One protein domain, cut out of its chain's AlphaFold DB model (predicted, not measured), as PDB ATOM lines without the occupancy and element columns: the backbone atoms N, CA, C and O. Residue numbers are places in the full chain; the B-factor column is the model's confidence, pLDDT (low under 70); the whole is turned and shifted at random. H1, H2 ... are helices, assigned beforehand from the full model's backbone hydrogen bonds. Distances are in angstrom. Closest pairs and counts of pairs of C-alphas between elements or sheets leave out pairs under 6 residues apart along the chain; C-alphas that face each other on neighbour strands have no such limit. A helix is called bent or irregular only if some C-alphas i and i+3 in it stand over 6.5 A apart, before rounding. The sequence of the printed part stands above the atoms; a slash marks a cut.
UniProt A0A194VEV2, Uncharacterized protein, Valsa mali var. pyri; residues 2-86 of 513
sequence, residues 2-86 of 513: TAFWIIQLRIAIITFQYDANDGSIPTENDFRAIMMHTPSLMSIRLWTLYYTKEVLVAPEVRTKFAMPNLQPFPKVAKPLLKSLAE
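This is residues 2 to 86 of the 513 residues of an uncharacterized protein of Valsa mali var. pyri (UniProt A0A194VEV2). One long helix, H1, makes the core, and the chain folds back along it through H2, which crosses H1, and the short helices H3 and H4. H5 and H6 lie beyond the beginning of H1, where residues 59 to 64 stick out, and a long link returns along H1 to H7. The 85 printed residues hold seven named helices, H1 to H7 in chain order, and no named strand: the class is all helix. The whole is elongated, 42 by 27 by 20 A, and only just loose, close to compact, with a radius of gyration of the C-alphas of 14.5 A.

H1, residues 2 to 20, begins at C-alpha 2 (-22.189, 32.120, -22.929) and is 26.1 A long. H2, residues 28 to 37, measures 14.9 A and is only just irregular, with C-alphas 29 and 32 6.9 A apart. H3 is residues 39 to 42, H4 46 to 49, H5 53 to 57 and H6 59 to 62. H7, residues 79 to 86, 9.6 A, ends at C-alpha 86 (-25.058, 29.445, -51.457).

H1 touches H2 with residues 12 to 16 alone, about perpendicular at 86 degrees; the closest C-alphas, of Phe 16 and Ile 34, are 5.8 A apart. With residues 8 to 12 alone H1 only just touches H3, with 3 pairs of C-alphas within 8 A, the closest Gln 8 and Leu 41 at 7.1 A. H4 is close to H1 but not clearly touching, the closest C-alphas being Phe 4 and Trp 47, 7.4 A. H7 is likewise close but not clearly touching, about perpendicular at 84 degrees, C-alphas of Ile 14 and Leu 80 closest at 7.1 A. H5 and H6 are apart from H1. Every O i to N i+4 pair is within hydrogen-bond range in H1, H5 and H7, and 4 of 6 in H2; H3, H4 and H6 are too short for such a pair.

The C-alphas farthest apart, of Asp 22 and Pro 59, are 42.7 A apart. The printed part has no cut; the link from H6 to H7 is long, 16 residues. Residues 75 to 86 have pLDDT under 70.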
ATOM      1  N   THR A   2     -22.377  33.236 -21.977       87.19
ATOM      2  CA  THR A   2     -22.189  32.120 -22.929       87.19
ATOM      3  C   THR A   2     -22.479  32.526 -24.376       87.19
ATOM      4  O   THR A   2     -21.635  32.336 -25.240       87.19
ATOM      5  N   ALA A   3     -23.609  33.194 -24.616       85.88
ATOM      6  CA  ALA A   3     -23.997  33.667 -25.945       85.88
ATOM      7  C   ALA A   3     -22.955  34.592 -26.607       85.88
ATOM      8  O   ALA A   3     -22.704  34.467 -27.797       85.88
ATOM      9  N   PHE A   4     -22.283  35.462 -25.840       90.06
ATOM     10  CA  PHE A   4     -21.189  36.293 -26.363       90.06
ATOM     11  C   PHE A   4     -20.055  35.436 -26.938       90.06
ATOM     12  O   PHE A   4     -19.594  35.688 -28.045       90.06
ATOM     13  N   TRP A   5     -19.632  34.408 -26.201       92.50
ATOM     14  CA  TRP A   5     -18.553  33.524 -26.632       92.50
ATOM     15  C   TRP A   5     -18.948  32.645 -27.813       92.50
ATOM     16  O   TRP A   5     -18.126  32.439 -28.695       92.50
ATOM     17  N   ILE A   6     -20.202  32.193 -27.873       91.50
ATOM     18  CA  ILE A   6     -20.726  31.446 -29.026       91.50
ATOM     19  C   ILE A   6     -20.690  32.318 -30.288       91.50
ATOM     20  O   ILE A   6     -20.221  31.866 -31.329       91.50
ATOM     21  N   ILE A   7     -21.124  33.580 -30.188       90.56
ATOM     22  CA  ILE A   7     -21.083  34.528 -31.310       90.56
ATOM     23  C   ILE A   7     -19.634  34.779 -31.743       90.56
ATOM     24  O   ILE A   7     -19.323  34.665 -32.923       90.56
ATOM     25  N   GLN A   8     -18.732  35.065 -30.800       93.06
ATOM     26  CA  GLN A   8     -17.314  35.285 -31.105       93.06
ATOM     27  C   GLN A   8     -16.658  34.053 -31.740       93.06
ATOM     28  O   GLN A   8     -15.886  34.192 -32.685       93.06
ATOM     29  N   LEU A   9     -17.002  32.850 -31.272       93.62
ATOM     30  CA  LEU A   9     -16.493  31.606 -31.838       93.62
ATOM     31  C   LEU A   9     -17.000  31.397 -33.270       93.62
ATOM     32  O   LEU A   9     -16.208  31.049 -34.139       93.62
ATOM     33  N   ARG A  10     -18.281  31.675 -33.550       90.94
ATOM     34  CA  ARG A  10     -18.808  31.628 -34.925       90.94
ATOM     35  C   ARG A  10     -18.106  32.625 -35.842       90.94
ATOM     36  O   ARG A  10     -17.724  32.257 -36.946       90.94
ATOM     37  N   ILE A  11     -17.880  33.854 -35.380       91.50
ATOM     38  CA  ILE A  11     -17.127  34.861 -36.141       91.50
ATOM     39  C   ILE A  11     -15.706  34.358 -36.444       91.50
ATOM     40  O   ILE A  11     -15.244  34.474 -37.577       91.50
ATOM     41  N   ALA A  12     -15.027  33.759 -35.463       93.38
ATOM     42  CA  ALA A  12     -13.684  33.204 -35.637       93.38
ATOM     43  C   ALA A  12     -13.648  32.026 -36.626       93.38
ATOM     44  O   ALA A  12     -12.755  31.960 -37.464       93.38
ATOM     45  N   ILE A  13     -14.630  31.122 -36.565       92.56
ATOM     46  CA  ILE A  13     -14.755  29.998 -37.506       92.56
ATOM     47  C   ILE A  13     -14.929  30.521 -38.931       92.56
ATOM     48  O   ILE A  13     -14.243  30.067 -39.837       92.56
ATOM     49  N   ILE A  14     -15.811  31.500 -39.125       89.06
ATOM     50  CA  ILE A  14     -16.128  32.012 -40.460       89.06
ATOM     51  C   ILE A  14     -14.958  32.817 -41.027       89.06
ATOM     52  O   ILE A  14     -14.598  32.654 -42.186       89.06
ATOM     53  N   THR A  15     -14.317  33.657 -40.218       90.44
ATOM     54  CA  THR A  15     -13.099  34.359 -40.656       90.44
ATOM     55  C   THR A  15     -11.994  33.373 -41.025       90.44
ATOM     56  O   THR A  15     -11.413  33.497 -42.093       90.44
ATOM     57  N   PHE A  16     -11.780  32.322 -40.227       92.81
ATOM     58  CA  PHE A  16     -10.827  31.261 -40.563       92.81
ATOM     59  C   PHE A  16     -11.185  30.516 -41.859       92.81
ATOM     60  O   PHE A  16     -10.300  30.257 -42.670       92.81
ATOM     61  N   GLN A  17     -12.469  30.210 -42.082       91.94
ATOM     62  CA  GLN A  17     -12.948  29.587 -43.322       91.94
ATOM     63  C   GLN A  17     -12.517  30.379 -44.555       91.94
ATOM     64  O   GLN A  17     -11.984  29.801 -45.498       91.94
ATOM     65  N   TYR A  18     -12.732  31.694 -44.532       87.38
ATOM     66  CA  TYR A  18     -12.447  32.566 -45.669       87.38
ATOM     67  C   TYR A  18     -10.976  32.919 -45.827       87.38
ATOM     68  O   TYR A  18     -10.492  32.990 -46.953       87.38
ATOM     69  N   ASP A  19     -10.288  33.164 -44.718       87.06
ATOM     70  CA  ASP A  19      -8.938  33.715 -44.756       87.06
ATOM     71  C   ASP A  19      -7.872  32.614 -44.870       87.06
ATOM     72  O   ASP A  19      -6.797  32.863 -45.416       87.06
ATOM     73  N   ALA A  20      -8.145  31.408 -44.353       86.69
ATOM     74  CA  ALA A  20      -7.127  30.371 -44.169       86.69
ATOM     75  C   ALA A  20      -7.525  28.951 -44.606       86.69
ATOM     76  O   ALA A  20      -6.629  28.122 -44.754       86.69
ATOM     77  N   ASN A  21      -8.816  28.646 -44.792       86.88
ATOM     78  CA  ASN A  21      -9.290  27.280 -45.072       86.88
ATOM     79  C   ASN A  21      -9.911  27.096 -46.468       86.88
ATOM     80  O   ASN A  21     -10.702  26.172 -46.669       86.88
ATOM     81  N   ASP A  22      -9.614  27.998 -47.409       84.44
ATOM     82  CA  ASP A  22     -10.116  27.986 -48.794       84.44
ATOM     83  C   ASP A  22     -11.650  27.855 -48.914       84.44
ATOM     84  O   ASP A  22     -12.184  27.335 -49.892       84.44
ATOM     85  N   GLY A  23     -12.388  28.318 -47.899       85.50
ATOM     86  CA  GLY A  23     -13.845  28.210 -47.812       85.50
ATOM     87  C   GLY A  23     -14.374  26.850 -47.341       85.50
ATOM     88  O   GLY A  23     -15.588  26.697 -47.208       85.50
ATOM     89  N   SER A  24     -13.513  25.872 -47.050       87.44
ATOM     90  CA  SER A  24     -13.943  24.567 -46.537       87.44
ATOM     91  C   SER A  24     -14.396  24.640 -45.073       87.44
ATOM     92  O   SER A  24     -13.904  25.448 -44.278       87.44
ATOM     93  N   ILE A  25     -15.364  23.796 -44.703       89.62
ATOM     94  CA  ILE A  25     -15.921  23.757 -43.345       89.62
ATOM     95  C   ILE A  25     -14.854  23.191 -42.384       89.62
ATOM     96  O   ILE A  25     -14.395  22.071 -42.603       89.62
ATOM     97  N   PRO A  26     -14.459  23.913 -41.316       92.19
ATOM     98  CA  PRO A  26     -13.427  23.468 -40.399       92.19
ATOM     99  C   PRO A  26     -13.897  22.260 -39.600       92.19
ATOM    100  O   PRO A  26     -15.026  22.217 -39.104       92.19
ATOM    101  N   THR A  27     -12.995  21.305 -39.441       92.19
ATOM    102  CA  THR A  27     -13.171  20.106 -38.627       92.19
ATOM    103  C   THR A  27     -12.720  20.344 -37.183       92.19
ATOM    104  O   THR A  27     -12.137  21.375 -36.844       92.19
ATOM    105  N   GLU A  28     -12.953  19.370 -36.301       90.50
ATOM    106  CA  GLU A  28     -12.486  19.430 -34.908       90.50
ATOM    107  C   GLU A  28     -10.960  19.615 -34.806       90.50
ATOM    108  O   GLU A  28     -10.472  20.353 -33.947       90.50
ATOM    109  N   ASN A  29     -10.202  19.027 -35.738       92.12
ATOM    110  CA  ASN A  29      -8.744  19.155 -35.789       92.12
ATOM    111  C   ASN A  29      -8.287  20.589 -36.111       92.12
ATOM    112  O   ASN A  29      -7.203  21.005 -35.688       92.12
ATOM    113  N   ASP A  30      -9.139  21.373 -36.774       93.38
ATOM    114  CA  ASP A  30      -8.854  22.752 -37.175       93.38
ATOM    115  C   ASP A  30      -9.113  23.752 -36.046       93.38
ATOM    116  O   ASP A  30      -8.721  24.916 -36.143       93.38
ATOM    117  N   PHE A  31      -9.697  23.314 -34.923       92.88
ATOM    118  CA  PHE A  31      -9.972  24.187 -33.780       92.88
ATOM    119  C   PHE A  31      -8.718  24.930 -33.308       92.88
ATOM    120  O   PHE A  31      -8.751  26.129 -33.022       92.88
ATOM    121  N   ARG A  32      -7.568  24.246 -33.276       94.00
ATOM    122  CA  ARG A  32      -6.299  24.882 -32.907       94.00
ATOM    123  C   ARG A  32      -5.884  25.947 -33.923       94.00
ATOM    124  O   ARG A  32      -5.377  26.988 -33.512       94.00
ATOM    125  N   ALA A  33      -6.094  25.703 -35.212       93.38
ATOM    126  CA  ALA A  33      -5.784  26.661 -36.267       93.38
ATOM    127  C   ALA A  33      -6.701  27.893 -36.185       93.38
ATOM    128  O   ALA A  33      -6.202  29.017 -36.202       93.38
ATOM    129  N   ILE A  34      -8.002  27.696 -35.938       94.81
ATOM    130  CA  ILE A  34      -8.980  28.773 -35.702       94.81
ATOM    131  C   ILE A  34      -8.555  29.655 -34.520       94.81
ATOM    132  O   ILE A  34      -8.555  30.885 -34.611       94.81
ATOM    133  N   MET A  35      -8.146  29.033 -33.411       93.44
ATOM    134  CA  MET A  35      -7.685  29.749 -32.219       93.44
ATOM    135  C   MET A  35      -6.410  30.563 -32.481       93.44
ATOM    136  O   MET A  35      -6.267  31.662 -31.946       93.44
ATOM    137  N   MET A  36      -5.491  30.047 -33.302       93.88
ATOM    138  CA  MET A  36      -4.272  30.763 -33.696       93.88
ATOM    139  C   MET A  36      -4.560  31.905 -34.679       93.88
ATOM    140  O   MET A  36      -3.905  32.942 -34.599       93.88
ATOM    141  N   HIS A  37      -5.548  31.737 -35.561       92.75
ATOM    142  CA  HIS A  37      -5.990  32.764 -36.505       92.75
ATOM    143  C   HIS A  37      -6.676  33.941 -35.798       92.75
ATOM    144  O   HIS A  37      -6.455  35.099 -36.144       92.75
ATOM    145  N   THR A  38      -7.465  33.657 -34.755       93.62
ATOM    146  CA  THR A  38      -8.199  34.673 -33.985       93.62
ATOM    147  C   THR A  38      -7.724  34.713 -32.526       93.62
ATOM    148  O   THR A  38      -8.431  34.263 -31.620       93.62
ATOM    149  N   PRO A  39      -6.540  35.296 -32.242       92.75
ATOM    150  CA  PRO A  39      -5.952  35.283 -30.897       92.75
ATOM    151  C   PRO A  39      -6.776  36.077 -29.873       92.75
ATOM    152  O   PRO A  39      -6.669  35.848 -28.667       92.75
ATOM    153  N   SER A  40      -7.641  36.989 -30.328       90.56
ATOM    154  CA  SER A  40      -8.561  37.737 -29.466       90.56
ATOM    155  C   SER A  40      -9.507  36.817 -28.685       90.56
ATOM    156  O   SER A  40      -9.856  37.147 -27.548       90.56
ATOM    157  N   LEU A  41      -9.843  35.638 -29.227       92.12
ATOM    158  CA  LEU A  41     -10.701  34.650 -28.571       92.12
ATOM    159  C   LEU A  41     -10.056  34.049 -27.309       92.12
ATOM    160  O   LEU A  41     -10.762  33.648 -26.386       92.12
ATOM    161  N   MET A  42      -8.719  34.033 -27.228       91.00
ATOM    162  CA  MET A  42      -7.985  33.570 -26.041       91.00
ATOM    163  C   MET A  42      -8.035  34.574 -24.882       91.00
ATOM    164  O   MET A  42      -7.749  34.230 -23.732       91.00
ATOM    165  N   SER A  43      -8.392  35.831 -25.151       92.50
ATOM    166  CA  SER A  43      -8.468  36.856 -24.118       92.50
ATOM    167  C   SER A  43      -9.758  36.716 -23.324       92.50
ATOM    168  O   SER A  43     -10.805  37.188 -23.748       92.50
ATOM    169  N   ILE A  44      -9.688  36.192 -22.097       90.19
ATOM    170  CA  ILE A  44     -10.843  36.097 -21.176       90.19
ATOM    171  C   ILE A  44     -11.582  37.436 -20.979       90.19
ATOM    172  O   ILE A  44     -12.756  37.462 -20.603       90.19
ATOM    173  N   ARG A  45     -10.895  38.562 -21.216       92.81
ATOM    174  CA  ARG A  45     -11.421  39.924 -21.073       92.81
ATOM    175  C   ARG A  45     -11.977  40.501 -22.376       92.81
ATOM    176  O   ARG A  45     -12.364  41.664 -22.367       92.81
ATOM    177  N   LEU A  46     -12.063  39.733 -23.462       92.88
ATOM    178  CA  LEU A  46     -12.567  40.213 -24.753       92.88
ATOM    179  C   LEU A  46     -13.940  40.890 -24.635       92.88
ATOM    180  O   LEU A  46     -14.170  41.944 -25.219       92.88
ATOM    181  N   TRP A  47     -14.825  40.347 -23.795       92.19
ATOM    182  CA  TRP A  47     -16.146  40.925 -23.537       92.19
ATOM    183  C   TRP A  47     -16.108  42.372 -23.033       92.19
ATOM    184  O   TRP A  47     -17.070  43.099 -23.256       92.19
ATOM    185  N   THR A  48     -15.017  42.814 -22.392       93.69
ATOM    186  CA  THR A  48     -14.896  44.187 -21.866       93.69
ATOM    187  C   THR A  48     -14.834  45.250 -22.958       93.69
ATOM    188  O   THR A  48     -15.055  46.419 -22.662       93.69
ATOM    189  N   LEU A  49     -14.569  44.856 -24.207       93.06
ATOM    190  CA  LEU A  49     -14.619  45.750 -25.366       93.06
ATOM    191  C   LEU A  49     -16.046  45.950 -25.889       93.06
ATOM    192  O   LEU A  49     -16.348  46.977 -26.483       93.06
ATOM    193  N   TYR A  50     -16.930  44.979 -25.650       91.25
ATOM    194  CA  TYR A  50     -18.286  44.943 -26.203       91.25
ATOM    195  C   TYR A  50     -19.344  45.327 -25.166       91.25
ATOM    196  O   TYR A  50     -20.353  45.947 -25.501       91.25
ATOM    197  N   TYR A  51     -19.097  44.995 -23.900       92.31
ATOM    198  CA  TYR A  51     -20.052  45.149 -22.814       92.31
ATOM    199  C   TYR A  51     -19.480  45.932 -21.636       92.31
ATOM    200  O   TYR A  51     -18.380  45.647 -21.155       92.31
ATOM    201  N   THR A  52     -20.285  46.831 -21.069       93.19
ATOM    202  CA  THR A  52     -20.032  47.317 -19.710       93.19
ATOM    203  C   THR A  52     -20.402  46.245 -18.689       93.19
ATOM    204  O   THR A  52     -21.314  45.433 -18.872       93.19
ATOM    205  N   LYS A  53     -19.696  46.258 -17.556       90.00
ATOM    206  CA  LYS A  53     -19.955  45.329 -16.449       90.00
ATOM    207  C   LYS A  53     -21.385  45.457 -15.911       90.00
ATOM    208  O   LYS A  53     -21.958  44.467 -15.480       90.00
ATOM    209  N   GLU A  54     -21.951  46.659 -15.950       88.50
ATOM    210  CA  GLU A  54     -23.306  46.944 -15.472       88.50
ATOM    211  C   GLU A  54     -24.367  46.220 -16.301       88.50
ATOM    212  O   GLU A  54     -25.247  45.586 -15.726       88.50
ATOM    213  N   VAL A  55     -24.225  46.220 -17.631       87.25
ATOM    214  CA  VAL A  55     -25.145  45.507 -18.527       87.25
ATOM    215  C   VAL A  55     -25.069  44.006 -18.270       87.25
ATOM    216  O   VAL A  55     -26.090  43.373 -18.054       87.25
ATOM    217  N   LEU A  56     -23.872  43.425 -18.185       83.94
ATOM    218  CA  LEU A  56     -23.735  41.976 -17.976       83.94
ATOM    219  C   LEU A  56     -24.211  41.478 -16.607       83.94
ATOM    220  O   LEU A  56     -24.519  40.293 -16.466       83.94
ATOM    221  N   VAL A  57     -24.225  42.348 -15.597       85.81
ATOM    222  CA  VAL A  57     -24.659  42.014 -14.233       85.81
ATOM    223  C   VAL A  57     -26.141  42.342 -14.016       85.81
ATOM    224  O   VAL A  57     -26.727  41.867 -13.039       85.81
ATOM    225  N   ALA A  58     -26.769  43.098 -14.920       86.88
ATOM    226  CA  ALA A  58     -28.179  43.438 -14.813       86.88
ATOM    227  C   ALA A  58     -29.062  42.171 -14.819       86.88
ATOM    228  O   ALA A  58     -28.813  41.230 -15.579       86.88
ATOM    229  N   PRO A  59     -30.110  42.122 -13.975       81.19
ATOM    230  CA  PRO A  59     -30.956  40.938 -13.823       81.19
ATOM    231  C   PRO A  59     -31.694  40.564 -15.115       81.19
ATOM    232  O   PRO A  59     -31.945  39.386 -15.351       81.19
ATOM    233  N   GLU A  60     -31.967  41.541 -15.981       78.06
ATOM    234  CA  GLU A  60     -32.617  41.356 -17.284       78.06
ATOM    235  C   GLU A  60     -31.775  40.518 -18.256       78.06
ATOM    236  O   GLU A  60     -32.318  39.792 -19.085       78.06
ATOM    237  N   VAL A  61     -30.446  40.536 -18.110       78.62
ATOM    238  CA  VAL A  61     -29.524  39.801 -18.996       78.62
ATOM    239  C   VAL A  61     -29.497  38.303 -18.692       78.62
ATOM    240  O   VAL A  61     -28.958  37.502 -19.456       78.62
ATOM    241  N   ARG A  62     -30.094  37.897 -17.565       73.31
ATOM    242  CA  ARG A  62     -30.273  36.480 -17.231       73.31
ATOM    243  C   ARG A  62     -31.413  35.843 -18.012       73.31
ATOM    244  O   ARG A  62     -31.342  34.650 -18.277       73.31
ATOM    245  N   THR A  63     -32.439  36.620 -18.353       78.56
ATOM    246  CA  THR A  63     -33.632  36.131 -19.055       78.56
ATOM    247  C   THR A  63     -33.610  36.482 -20.537       78.56
ATOM    248  O   THR A  63     -34.179  35.754 -21.343       78.56
ATOM    249  N   LYS A  64     -32.929  37.569 -20.924       82.81
ATOM    250  CA  LYS A  64     -32.849  38.029 -22.314       82.81
ATOM    251  C   LYS A  64     -31.412  38.322 -22.716       82.81
ATOM    252  O   LYS A  64     -30.619  38.841 -21.935       82.81
ATOM    253  N   PHE A  65     -31.065  38.015 -23.962       81.81
ATOM    254  CA  PHE A  65     -29.773  38.414 -24.506       81.81
ATOM    255  C   PHE A  65     -29.694  39.942 -24.601       81.81
ATOM    256  O   PHE A  65     -30.539  40.567 -25.238       81.81
ATOM    257  N   ALA A  66     -28.668  40.535 -23.994       83.44
ATOM    258  CA  ALA A  66     -28.388  41.958 -24.137       83.44
ATOM    259  C   ALA A  66     -27.434  42.208 -25.305       83.44
ATOM    260  O   ALA A  66     -26.392  41.556 -25.421       83.44
ATOM    261  N   MET A  67     -27.774  43.189 -26.139       81.12
ATOM    262  CA  MET A  67     -26.884  43.712 -27.174       81.12
ATOM    263  C   MET A  67     -25.613  44.314 -26.546       81.12
ATOM    264  O   MET A  67     -25.686  44.900 -25.460       81.12
ATOM    265  N   PRO A  68     -24.454  44.195 -27.218       88.31
ATOM    266  CA  PRO A  68     -23.262  44.959 -26.869       88.31
ATOM    267  C   PRO A  68     -23.570  46.455 -26.799       88.31
ATOM    268  O   PRO A  68     -24.189  47.004 -27.709       88.31
ATOM    269  N   ASN A  69     -23.131  47.124 -25.736       89.44
ATOM    270  CA  ASN A  69     -23.388  48.549 -25.533       89.44
ATOM    271  C   ASN A  69     -22.163  49.442 -25.774       89.44
ATOM    272  O   ASN A  69     -22.324  50.652 -25.890       89.44
ATOM    273  N   LEU A  70     -20.955  48.871 -25.834       90.44
ATOM    274  CA  LEU A  70     -19.725  49.623 -26.109       90.44
ATOM    275  C   LEU A  70     -19.373  49.618 -27.596       90.44
ATOM    276  O   LEU A  70     -19.070  50.661 -28.169       90.44
ATOM    277  N   GLN A  71     -19.431  48.446 -28.224       87.62
ATOM    278  CA  GLN A  71     -19.090  48.271 -29.629       87.62
ATOM    279  C   GLN A  71     -19.976  47.180 -30.233       87.62
ATOM    280  O   GLN A  71     -20.172  46.155 -29.581       87.62
ATOM    281  N   PRO A  72     -20.504  47.348 -31.458       85.06
ATOM    282  CA  PRO A  72     -21.183  46.257 -32.148       85.06
ATOM    283  C   PRO A  72     -20.203  45.115 -32.443       85.06
ATOM    284  O   PRO A  72     -18.991  45.326 -32.534       85.06
ATOM    285  N   PHE A  73     -20.725  43.903 -32.630       81.75
ATOM    286  CA  PHE A  73     -19.901  42.787 -33.093       81.75
ATOM    287  C   PHE A  73     -19.193  43.137 -34.416       81.75
ATOM    288  O   PHE A  73     -19.741  43.913 -35.210       81.75
ATOM    289  N   PRO A  74     -17.978  42.601 -34.658       80.38
ATOM    290  CA  PRO A  74     -17.296  42.778 -35.932       80.38
ATOM    291  C   PRO A  74     -18.251  42.405 -37.065       80.38
ATOM    292  O   PRO A  74     -18.863  41.336 -37.038       80.38
ATOM    293  N   LYS A  75     -18.412  43.299 -38.042       69.31
ATOM    294  CA  LYS A  75     -19.193  42.999 -39.241       69.31
ATOM    295  C   LYS A  75     -18.421  41.939 -40.007       69.31
ATOM    296  O   LYS A  75     -17.435  42.265 -40.661       69.31
ATOM    297  N   VAL A  76     -18.831  40.685 -39.892       61.22
ATOM    298  CA  VAL A  76     -18.269  39.653 -40.754       61.22
ATOM    299  C   VAL A  76     -18.722  39.969 -42.176       61.22
ATOM    300  O   VAL A  76     -19.858  40.394 -42.398       61.22
ATOM    301  N   ALA A  77     -17.784  39.906 -43.115       49.38
ATOM    302  CA  ALA A  77     -17.979  40.406 -44.463       49.38
ATOM    303  C   ALA A  77     -19.150  39.701 -45.174       49.38
ATOM    304  O   ALA A  77     -19.513  38.572 -44.856       49.38
ATOM    305  N   LYS A  78     -19.693  40.368 -46.201       53.09
ATOM    306  CA  LYS A  78     -20.779  39.899 -47.086       53.09
ATOM    307  C   LYS A  78     -20.661  38.445 -47.593       53.09
ATOM    308  O   LYS A  78     -21.717  37.864 -47.820       53.09
ATOM    309  N   PRO A  79     -19.465  37.834 -47.750       48.09
ATOM    310  CA  PRO A  79     -19.357  36.408 -48.035       48.09
ATOM    311  C   PRO A  79     -20.055  35.524 -46.998       48.09
ATOM    312  O   PRO A  79     -20.650  34.550 -47.419       48.09
ATOM    313  N   LEU A  80     -20.112  35.894 -45.707       46.97
ATOM    314  CA  LEU A  80     -20.879  35.162 -44.681       46.97
ATOM    315  C   LEU A  80     -22.358  35.052 -45.066       46.97
ATOM    316  O   LEU A  80     -22.922  33.973 -44.999       46.97
ATOM    317  N   LEU A  81     -22.969  36.144 -45.535       46.69
ATOM    318  CA  LEU A  81     -24.359  36.132 -46.011       46.69
ATOM    319  C   LEU A  81     -24.510  35.373 -47.337       46.69
ATOM    320  O   LEU A  81     -25.569  34.825 -47.614       46.69
ATOM    321  N   LYS A  82     -23.454  35.341 -48.159       43.97
ATOM    322  CA  LYS A  82     -23.461  34.697 -49.475       43.97
ATOM    323  C   LYS A  82     -23.216  33.188 -49.399       43.97
ATOM    324  O   LYS A  82     -23.910  32.482 -50.101       43.97
ATOM    325  N   SER A  83     -22.328  32.681 -48.541       45.50
ATOM    326  CA  SER A  83     -22.157  31.234 -48.297       45.50
ATOM    327  C   SER A  83     -23.269  30.646 -47.448       45.50
ATOM    328  O   SER A  83     -23.615  29.487 -47.633       45.50
ATOM    329  N   LEU A  84     -23.871  31.445 -46.570       45.00
ATOM    330  CA  LEU A  84     -25.102  31.074 -45.886       45.00
ATOM    331  C   LEU A  84     -26.269  30.920 -46.880       45.00
ATOM    332  O   LEU A  84     -27.105  30.044 -46.700       45.00
ATOM    333  N   ALA A  85     -26.289  31.717 -47.957       42.59
ATOM    334  CA  ALA A  85     -27.257  31.587 -49.047       42.59
ATOM    335  C   ALA A  85     -26.869  30.525 -50.105       42.59
ATOM    336  O   ALA A  85     -27.740  29.838 -50.628       42.59
ATOM    337  N   GLU A  86     -25.579  30.366 -50.426       37.66
ATOM    338  CA  GLU A  86     -25.058  29.445 -51.457       37.66
ATOM    339  C   GLU A  86     -24.862  28.017 -50.934       37.66
ATOM    340  O   GLU A  86     -25.004  27.077 -51.705       37.66
TER     341      GLU A  86